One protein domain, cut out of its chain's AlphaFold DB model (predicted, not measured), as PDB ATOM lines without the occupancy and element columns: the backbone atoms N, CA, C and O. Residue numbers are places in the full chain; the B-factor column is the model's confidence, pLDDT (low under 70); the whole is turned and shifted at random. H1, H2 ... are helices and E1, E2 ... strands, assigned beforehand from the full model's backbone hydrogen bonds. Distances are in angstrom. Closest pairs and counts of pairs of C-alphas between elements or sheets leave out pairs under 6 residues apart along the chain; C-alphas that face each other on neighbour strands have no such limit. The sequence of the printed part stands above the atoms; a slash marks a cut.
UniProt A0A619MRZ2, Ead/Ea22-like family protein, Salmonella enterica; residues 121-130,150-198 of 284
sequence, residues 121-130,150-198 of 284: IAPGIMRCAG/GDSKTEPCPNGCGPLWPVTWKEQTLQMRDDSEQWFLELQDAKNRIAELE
ATOM      1  N   ILE A 121     -24.185 -42.878 -21.386       92.56
ATOM      2  CA  ILE A 121     -25.208 -42.615 -20.376       92.56
ATOM      3  C   ILE A 121     -24.621 -41.745 -19.260       92.56
ATOM      4  O   ILE A 121     -23.514 -41.993 -18.775       92.56
ATOM      5  N   ALA A 122     -25.385 -40.744 -18.836       92.50
ATOM      6  CA  ALA A 122     -25.131 -40.004 -17.618       92.50
ATOM      7  C   ALA A 122     -25.520 -40.862 -16.403       92.50
ATOM      8  O   ALA A 122     -26.697 -41.198 -16.230       92.50
ATOM      9  N   PRO A 123     -24.553 -41.260 -15.563       92.75
ATOM     10  CA  PRO A 123     -24.813 -42.221 -14.508       92.75
ATOM     11  C   PRO A 123     -25.748 -41.636 -13.444       92.75
ATOM     12  O   PRO A 123     -25.566 -40.510 -12.987       92.75
ATOM     13  N   GLY A 124     -26.738 -42.429 -13.035       92.62
ATOM     14  CA  GLY A 124     -27.675 -42.083 -11.966       92.62
ATOM     15  C   GLY A 124     -28.818 -41.168 -12.400       92.62
ATOM     16  O   GLY A 124     -29.644 -40.818 -11.565       92.62
ATOM     17  N   ILE A 125     -28.901 -40.784 -13.676       93.69
ATOM     18  CA  ILE A 125     -29.897 -39.822 -14.155       93.69
ATOM     19  C   ILE A 125     -30.833 -40.503 -15.136       93.69
ATOM     20  O   ILE A 125     -30.414 -41.059 -16.152       93.69
ATOM     21  N   MET A 126     -32.124 -40.454 -14.819       94.56
ATOM     22  CA  MET A 126     -33.164 -41.052 -15.642       94.56
ATOM     23  C   MET A 126     -34.342 -40.113 -15.835       94.56
ATOM     24  O   MET A 126     -34.688 -39.335 -14.949       94.56
ATOM     25  N   ARG A 127     -34.988 -40.219 -16.994       93.50
ATOM     26  CA  ARG A 127     -36.075 -39.341 -17.419       93.50
ATOM     27  C   ARG A 127     -37.290 -40.137 -17.878       93.50
ATOM     28  O   ARG A 127     -37.178 -41.149 -18.566       93.50
ATOM     29  N   CYS A 128     -38.473 -39.644 -17.533       94.50
ATOM     30  CA  CYS A 128     -39.729 -40.134 -18.081       94.50
ATOM     31  C   CYS A 128     -39.998 -39.510 -19.457       94.50
ATOM     32  O   CYS A 128     -40.049 -38.287 -19.575       94.50
ATOM     33  N   ALA A 129     -40.266 -40.338 -20.468       90.81
ATOM     34  CA  ALA A 129     -40.639 -39.865 -21.805       90.81
ATOM     35  C   ALA A 129     -42.043 -39.227 -21.868       90.81
ATOM     36  O   ALA A 129     -42.313 -38.442 -22.767       90.81
ATOM     37  N   GLY A 130     -42.939 -39.562 -20.929       91.94
ATOM     38  CA  GLY A 130     -44.328 -39.083 -20.936       91.94
ATOM     39  C   GLY A 130     -44.528 -37.733 -20.246       91.94
ATOM     40  O   GLY A 130     -45.122 -36.831 -20.823       91.94
ATOM     41  N   GLY A 150     -25.430 -42.913  -8.529       89.19
ATOM     42  CA  GLY A 150     -26.090 -44.200  -8.318       89.19
ATOM     43  C   GLY A 150     -26.154 -45.044  -9.596       89.19
ATOM     44  O   GLY A 150     -25.609 -44.678 -10.639       89.19
ATOM     45  N   ASP A 151     -26.833 -46.193  -9.528       90.69
ATOM     46  CA  ASP A 151     -27.075 -46.996 -10.729       90.69
ATOM     47  C   ASP A 151     -28.009 -46.293 -11.725       90.69
ATOM     48  O   ASP A 151     -28.748 -45.372 -11.390       90.69
ATOM     49  N   SER A 152     -27.961 -46.739 -12.979       92.31
ATOM     50  CA  SER A 152     -28.820 -46.234 -14.062       92.31
ATOM     51  C   SER A 152     -29.837 -47.292 -14.483       92.31
ATOM     52  O   SER A 152     -30.106 -47.473 -15.666       92.31
ATOM     53  N   LYS A 153     -30.341 -48.082 -13.526       91.94
ATOM     54  CA  LYS A 153     -31.362 -49.094 -13.815       91.94
ATOM     55  C   LYS A 153     -32.725 -48.431 -13.902       91.94
ATOM     56  O   LYS A 153     -33.104 -47.717 -12.976       91.94
ATOM     57  N   THR A 154     -33.442 -48.737 -14.980       91.88
ATOM     58  CA  THR A 154     -34.821 -48.321 -15.248       91.88
ATOM     59  C   THR A 154     -35.760 -48.653 -14.091       91.88
ATOM     60  O   THR A 154     -35.738 -49.758 -13.553       91.88
ATOM     61  N   GLU A 155     -36.623 -47.697 -13.755       91.38
ATOM     62  CA  GLU A 155     -37.593 -47.760 -12.659       91.38
ATOM     63  C   GLU A 155     -38.944 -47.194 -13.111       91.38
ATOM     64  O   GLU A 155     -38.989 -46.421 -14.069       91.38
ATOM     65  N   PRO A 156     -40.065 -47.566 -12.473       94.56
ATOM     66  CA  PRO A 156     -41.368 -47.005 -12.813       94.56
ATOM     67  C   PRO A 156     -41.444 -45.509 -12.471       94.56
ATOM     68  O   PRO A 156     -40.985 -45.068 -11.420       94.56
ATOM     69  N   CYS A 157     -42.063 -44.720 -13.352       94.12
ATOM     70  CA  CYS A 157     -42.311 -43.305 -13.106       94.12
ATOM     71  C   CYS A 157     -43.361 -43.118 -11.991       94.12
ATOM     72  O   CYS A 157     -44.448 -43.695 -12.102       94.12
ATOM     73  N   PRO A 158     -43.112 -42.257 -10.982       94.38
ATOM     74  CA  PRO A 158     -44.081 -41.957  -9.922       94.38
ATOM     75  C   PRO A 158     -45.434 -41.438 -10.431       94.38
ATOM     76  O   PRO A 158     -46.457 -41.653  -9.791       94.38
ATOM     77  N   ASN A 159     -45.453 -40.804 -11.606       92.88
ATOM     78  CA  ASN A 159     -46.665 -40.264 -12.231       92.88
ATOM     79  C   ASN A 159     -47.445 -41.304 -13.064       92.88
ATOM     80  O   ASN A 159     -48.402 -40.951 -13.746       92.88
ATOM     81  N   GLY A 160     -47.029 -42.577 -13.072       92.19
ATOM     82  CA  GLY A 160     -47.738 -43.659 -13.768       92.19
ATOM     83  C   GLY A 160     -47.583 -43.687 -15.295       92.19
ATOM     84  O   GLY A 160     -48.249 -44.471 -15.960       92.19
ATOM     85  N   CYS A 161     -46.699 -42.873 -15.880       92.56
ATOM     86  CA  CYS A 161     -46.556 -42.746 -17.338       92.56
ATOM     87  C   CYS A 161     -45.742 -43.869 -18.019       92.56
ATOM     88  O   CYS A 161     -45.564 -43.834 -19.234       92.56
ATOM     89  N   GLY A 162     -45.194 -44.821 -17.259       92.31
ATOM     90  CA  GLY A 162     -44.294 -45.869 -17.760       92.31
ATOM     91  C   GLY A 162     -42.888 -45.811 -17.142       92.31
ATOM     92  O   GLY A 162     -42.714 -45.198 -16.087       92.31
ATOM     93  N   PRO A 163     -41.887 -46.476 -17.745       94.69
ATOM     94  CA  PRO A 163     -40.527 -46.541 -17.207       94.69
ATOM     95  C   PRO A 163     -39.741 -45.226 -17.344       94.69
ATOM     96  O   PRO A 163     -39.956 -44.432 -18.262       94.69
ATOM     97  N   LEU A 164     -38.796 -45.026 -16.428       95.31
ATOM     98  CA  LEU A 164     -37.753 -44.005 -16.464       95.31
ATOM     99  C   LEU A 164     -36.540 -44.535 -17.226       95.31
ATOM    100  O   LEU A 164     -35.966 -45.562 -16.860       95.31
ATOM    101  N   TRP A 165     -36.131 -43.821 -18.266       94.25
ATOM    102  CA  TRP A 165     -35.031 -44.227 -19.132       94.25
ATOM    103  C   TRP A 165     -33.747 -43.488 -18.766       94.25
ATOM    104  O   TRP A 165     -33.810 -42.280 -18.519       94.25
ATOM    105  N   PRO A 166     -32.590 -44.168 -18.740       94.75
ATOM    106  CA  PRO A 166     -31.303 -43.500 -18.611       94.75
ATOM    107  C   PRO A 166     -31.109 -42.490 -19.734       94.75
ATOM    108  O   PRO A 166     -31.427 -42.780 -20.886       94.75
ATOM    109  N   VAL A 167     -30.582 -41.321 -19.390       93.62
ATOM    110  CA  VAL A 167     -30.274 -40.273 -20.369       93.62
ATOM    111  C   VAL A 167     -28.791 -40.273 -20.692       93.62
ATOM    112  O   VAL A 167     -27.963 -40.704 -19.891       93.62
ATOM    113  N   THR A 168     -28.433 -39.771 -21.864       94.44
ATOM    114  CA  THR A 168     -27.035 -39.559 -22.245       94.44
ATOM    115  C   THR A 168     -26.495 -38.254 -21.666       94.44
ATOM    116  O   THR A 168     -27.246 -37.310 -21.407       94.44
ATOM    117  N   TRP A 169     -25.171 -38.151 -21.521       92.56
ATOM    118  CA  TRP A 169     -24.530 -36.876 -21.169       92.56
ATOM    119  C   TRP A 169     -24.875 -35.762 -22.161       92.56
ATOM    120  O   TRP A 169     -25.015 -34.603 -21.769       92.56
ATOM    121  N   LYS A 170     -25.055 -36.098 -23.444       91.06
ATOM    122  CA  LYS A 170     -25.456 -35.139 -24.477       91.06
ATOM    123  C   LYS A 170     -26.862 -34.593 -24.224       91.06
ATOM    124  O   LYS A 170     -27.051 -33.384 -24.239       91.06
ATOM    125  N   GLU A 171     -27.838 -35.460 -23.975       90.94
ATOM    126  CA  GLU A 171     -29.213 -35.035 -23.685       90.94
ATOM    127  C   GLU A 171     -29.286 -34.222 -22.392       90.94
ATOM    128  O   GLU A 171     -29.913 -33.167 -22.363       90.94
ATOM    129  N   GLN A 172     -28.595 -34.673 -21.343       91.88
ATOM    130  CA  GLN A 172     -28.574 -33.970 -20.066       91.88
ATOM    131  C   GLN A 172     -27.948 -32.576 -20.181       91.88
ATOM    132  O   GLN A 172     -28.473 -31.625 -19.613       91.88
ATOM    133  N   THR A 173     -26.834 -32.432 -20.902       90.38
ATOM    134  CA  THR A 173     -26.162 -31.129 -21.055       90.38
ATOM    135  C   THR A 173     -26.978 -30.148 -21.888       90.38
ATOM    136  O   THR A 173     -27.040 -28.972 -21.534       90.38
ATOM    137  N   LEU A 174     -27.630 -30.620 -22.957       91.94
ATOM    138  CA  LEU A 174     -28.558 -29.801 -23.741       91.94
ATOM    139  C   LEU A 174     -29.708 -29.303 -22.872       91.94
ATOM    140  O   LEU A 174     -29.968 -28.109 -22.817       91.94
ATOM    141  N   GLN A 175     -30.315 -30.200 -22.104       89.50
ATOM    142  CA  GLN A 175     -31.396 -29.826 -21.211       89.50
ATOM    143  C   GLN A 175     -30.939 -28.855 -20.111       89.50
ATOM    144  O   GLN A 175     -31.606 -27.863 -19.862       89.50
ATOM    145  N   MET A 176     -29.792 -29.095 -19.468       90.44
ATOM    146  CA  MET A 176     -29.253 -28.175 -18.457       90.44
ATOM    147  C   MET A 176     -29.022 -26.775 -19.019       90.44
ATOM    148  O   MET A 176     -29.213 -25.791 -18.306       90.44
ATOM    149  N   ARG A 177     -28.604 -26.677 -20.285       94.25
ATOM    150  CA  ARG A 177     -28.465 -25.400 -20.983       94.25
ATOM    151  C   ARG A 177     -29.827 -24.728 -21.166       94.25
ATOM    152  O   ARG A 177     -29.949 -23.565 -20.793       94.25
ATOM    153  N   ASP A 178     -30.805 -25.451 -21.702       94.12
ATOM    154  CA  ASP A 178     -32.146 -24.923 -21.974       94.12
ATOM    155  C   ASP A 178     -32.848 -24.489 -20.671       94.12
ATOM    156  O   ASP A 178     -33.355 -23.371 -20.577       94.12
ATOM    157  N   ASP A 179     -32.778 -25.319 -19.623       91.25
ATOM    158  CA  ASP A 179     -33.320 -25.022 -18.290       91.25
ATOM    159  C   ASP A 179     -32.642 -23.783 -17.681       91.25
ATOM    160  O   ASP A 179     -33.305 -22.923 -17.100       91.25
ATOM    161  N   SER A 180     -31.319 -23.649 -17.837       94.44
ATOM    162  CA  SER A 180     -30.575 -22.487 -17.327       94.44
ATOM    163  C   SER A 180     -30.970 -21.192 -18.034       94.44
ATOM    164  O   SER A 180     -31.075 -20.149 -17.388       94.44
ATOM    165  N   GLU A 181     -31.183 -21.242 -19.351       96.19
ATOM    166  CA  GLU A 181     -31.665 -20.101 -20.129       96.19
ATOM    167  C   GLU A 181     -33.074 -19.700 -19.683       96.19
ATOM    168  O   GLU A 181     -33.324 -18.524 -19.405       96.19
ATOM    169  N   GLN A 182     -33.966 -20.676 -19.512       95.50
ATOM    170  CA  GLN A 182     -35.317 -20.431 -19.023       95.50
ATOM    171  C   GLN A 182     -35.311 -19.805 -17.621       95.50
ATOM    172  O   GLN A 182     -35.930 -18.761 -17.417       95.50
ATOM    173  N   TRP A 183     -34.576 -20.381 -16.664       94.44
ATOM    174  CA  TRP A 183     -34.487 -19.831 -15.306       94.44
ATOM    175  C   TRP A 183     -33.901 -18.426 -15.283       94.44
ATOM    176  O   TRP A 183     -34.314 -17.600 -14.469       94.44
ATOM    177  N   PHE A 184     -32.943 -18.129 -16.163       96.94
ATOM    178  CA  PHE A 184     -32.388 -16.787 -16.271       96.94
ATOM    179  C   PHE A 184     -33.451 -15.772 -16.707       96.94
ATOM    180  O   PHE A 184     -33.571 -14.710 -16.091       96.94
ATOM    181  N   LEU A 185     -34.245 -16.113 -17.724       96.81
ATOM    182  CA  LEU A 185     -35.332 -15.267 -18.216       96.81
ATOM    183  C   LEU A 185     -36.422 -15.076 -17.156       96.81
ATOM    184  O   LEU A 185     -36.824 -13.944 -16.892       96.81
ATOM    185  N   GLU A 186     -36.849 -16.153 -16.496       96.81
ATOM    186  CA  GLU A 186     -37.838 -16.098 -15.411       96.81
ATOM    187  C   GLU A 186     -37.344 -15.251 -14.235       96.81
ATOM    188  O   GLU A 186     -38.081 -14.425 -13.697       96.81
ATOM    189  N   LEU A 187     -36.074 -15.403 -13.851       96.50
ATOM    190  CA  LEU A 187     -35.470 -14.601 -12.793       96.50
ATOM    191  C   LEU A 187     -35.405 -13.121 -13.179       96.50
ATOM    192  O   LEU A 187     -35.601 -12.255 -12.325       96.50
ATOM    193  N   GLN A 188     -35.107 -12.819 -14.442       96.88
ATOM    194  CA  GLN A 188     -35.085 -11.449 -14.939       96.88
ATOM    195  C   GLN A 188     -36.486 -10.830 -14.916       96.88
ATOM    196  O   GLN A 188     -36.642  -9.708 -14.433       96.88
ATOM    197  N   ASP A 189     -37.498 -11.566 -15.371       96.56
ATOM    198  CA  ASP A 189     -38.887 -11.112 -15.348       96.56
ATOM    199  C   ASP A 189     -39.385 -10.890 -13.913       96.56
ATOM    200  O   ASP A 189     -39.882  -9.812 -13.579       96.56
ATOM    201  N   ALA A 190     -39.130 -11.844 -13.016       95.06
ATOM    202  CA  ALA A 190     -39.470 -11.721 -11.603       95.06
ATOM    203  C   ALA A 190     -38.794 -10.504 -10.953       95.06
ATOM    204  O   ALA A 190     -39.438  -9.759 -10.215       95.06
ATOM    205  N   LYS A 191     -37.513 -10.252 -11.256       96.31
ATOM    206  CA  LYS A 191     -36.797  -9.061 -10.772       96.31
ATOM    207  C   LYS A 191     -37.412  -7.768 -11.294       96.31
ATOM    208  O   LYS A 191     -37.593  -6.837 -10.513       96.31
ATOM    209  N   ASN A 192     -37.761  -7.713 -12.577       94.31
ATOM    210  CA  ASN A 192     -38.423  -6.548 -13.161       94.31
ATOM    211  C   ASN A 192     -39.784  -6.303 -12.500       94.31
ATOM    212  O   ASN A 192     -40.116  -5.165 -12.166       94.31
ATOM    213  N   ARG A 193     -40.546  -7.371 -12.247       93.69
ATOM    214  CA  ARG A 193     -41.841  -7.288 -11.575       93.69
ATOM    215  C   ARG A 193     -41.714  -6.821 -10.130       93.69
ATOM    216  O   ARG A 193     -42.512  -5.995  -9.694       93.69
ATOM    217  N   ILE A 194     -40.714  -7.312  -9.397       92.00
ATOM    218  CA  ILE A 194     -40.409  -6.837  -8.042       92.00
ATOM    219  C   ILE A 194     -40.050  -5.351  -8.082       92.00
ATOM    220  O   ILE A 194     -40.642  -4.586  -7.335       92.00
ATOM    221  N   ALA A 195     -39.180  -4.918  -8.998       91.25
ATOM    222  CA  ALA A 195     -38.812  -3.509  -9.130       91.25
ATOM    223  C   ALA A 195     -40.021  -2.608  -9.458       91.25
ATOM    224  O   ALA A 195     -40.144  -1.514  -8.911       91.25
ATOM    225  N   GLU A 196     -40.947  -3.065 -10.309       91.31
ATOM    226  CA  GLU A 196     -42.198  -2.351 -10.602       91.31
ATOM    227  C   GLU A 196     -43.086  -2.220  -9.353       91.31
ATOM    228  O   GLU A 196     -43.662  -1.158  -9.106       91.31
ATOM    229  N   LEU A 197     -43.207  -3.291  -8.563       85.56
ATOM    230  CA  LEU A 197     -43.988  -3.287  -7.327       85.56
ATOM    231  C   LEU A 197     -43.334  -2.415  -6.249       85.56
ATOM    232  O   LEU A 197     -44.028  -1.618  -5.625       85.56
ATOM    233  N   GLU A 198     -42.016  -2.499  -6.084       84.44
ATOM    234  CA  GLU A 198     -41.244  -1.656  -5.165       84.44
ATOM    235  C   GLU A 198     -41.322  -0.173  -5.545       84.44
ATOM    236  O   GLU A 198     -41.385   0.680  -4.665       84.44
TER     237      GLU A 198
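What this domain is: This is residues 121 to 130 and 150 to 198 of the 284 residues of the protein "Ead/Ea22-like family protein" of Salmonella enterica (UniProt A0A619MRZ2). One long helix, H1, sticks out as a free arm, with its residues 174 to 198, from a small head made of the antiparallel strand pair E1 and E2 and a looping stretch, residues 150 to 162. In the head, residues 155 to 156 of that stretch pair with E2, and E1 bends sharply. The printed part has 59 residues, with two named strands and then one named helix in the order E1, E2, H1; the sheet's order is E1 - E2, and the class is mixed, helices and strands. The whole is extended, with a radius of gyration of the C-alphas of 16.6 A, and elongated, spanning 49 by 26 by 19 A, the arm making the length.

How they stand to each other: E1, residues 121 to 128, bends by 103 degrees at residue 124. It is the antiparallel neighbour of E2, residues 163 to 168, at 138 degrees between their directions. N 122 and O 167 are 2.8 A apart and N 165 and O 127 are 2.9 A apart, both within hydrogen-bond range. Residues 155 to 156 form a short antiparallel pairing with residues 163 to 164 of E2. A tight link joins E2 to H1, residues 169 to 198. The closest C-alphas of E1 and H1 are those of Ala 122 and Trp 169, 4.8 A apart. In H1 every O i to N i+4 pair is within hydrogen-bond range.

Where its parts are: E1 begins at C-alpha 121 (-25.208, -42.615, -20.376) and measures 14.9 A from first to last C-alpha. E2 measures 16.0 A and ends at C-alpha 168 (-27.035, -39.559, -22.245). H1 measures 42.1 A and ends at C-alpha 198 (-41.244, -1.656, -5.165).

The domain as a whole: The two C-alphas farthest apart, those of Lys 153 and Glu 198, are 49.2 A apart. Residues 131 to 149 are not printed, and C-alphas 130 and 150 are 22.8 A apart across this cut, which lies in the link from E1 to E2. The mean pLDDT of the printed part is 93.1, and no printed residue is under 70.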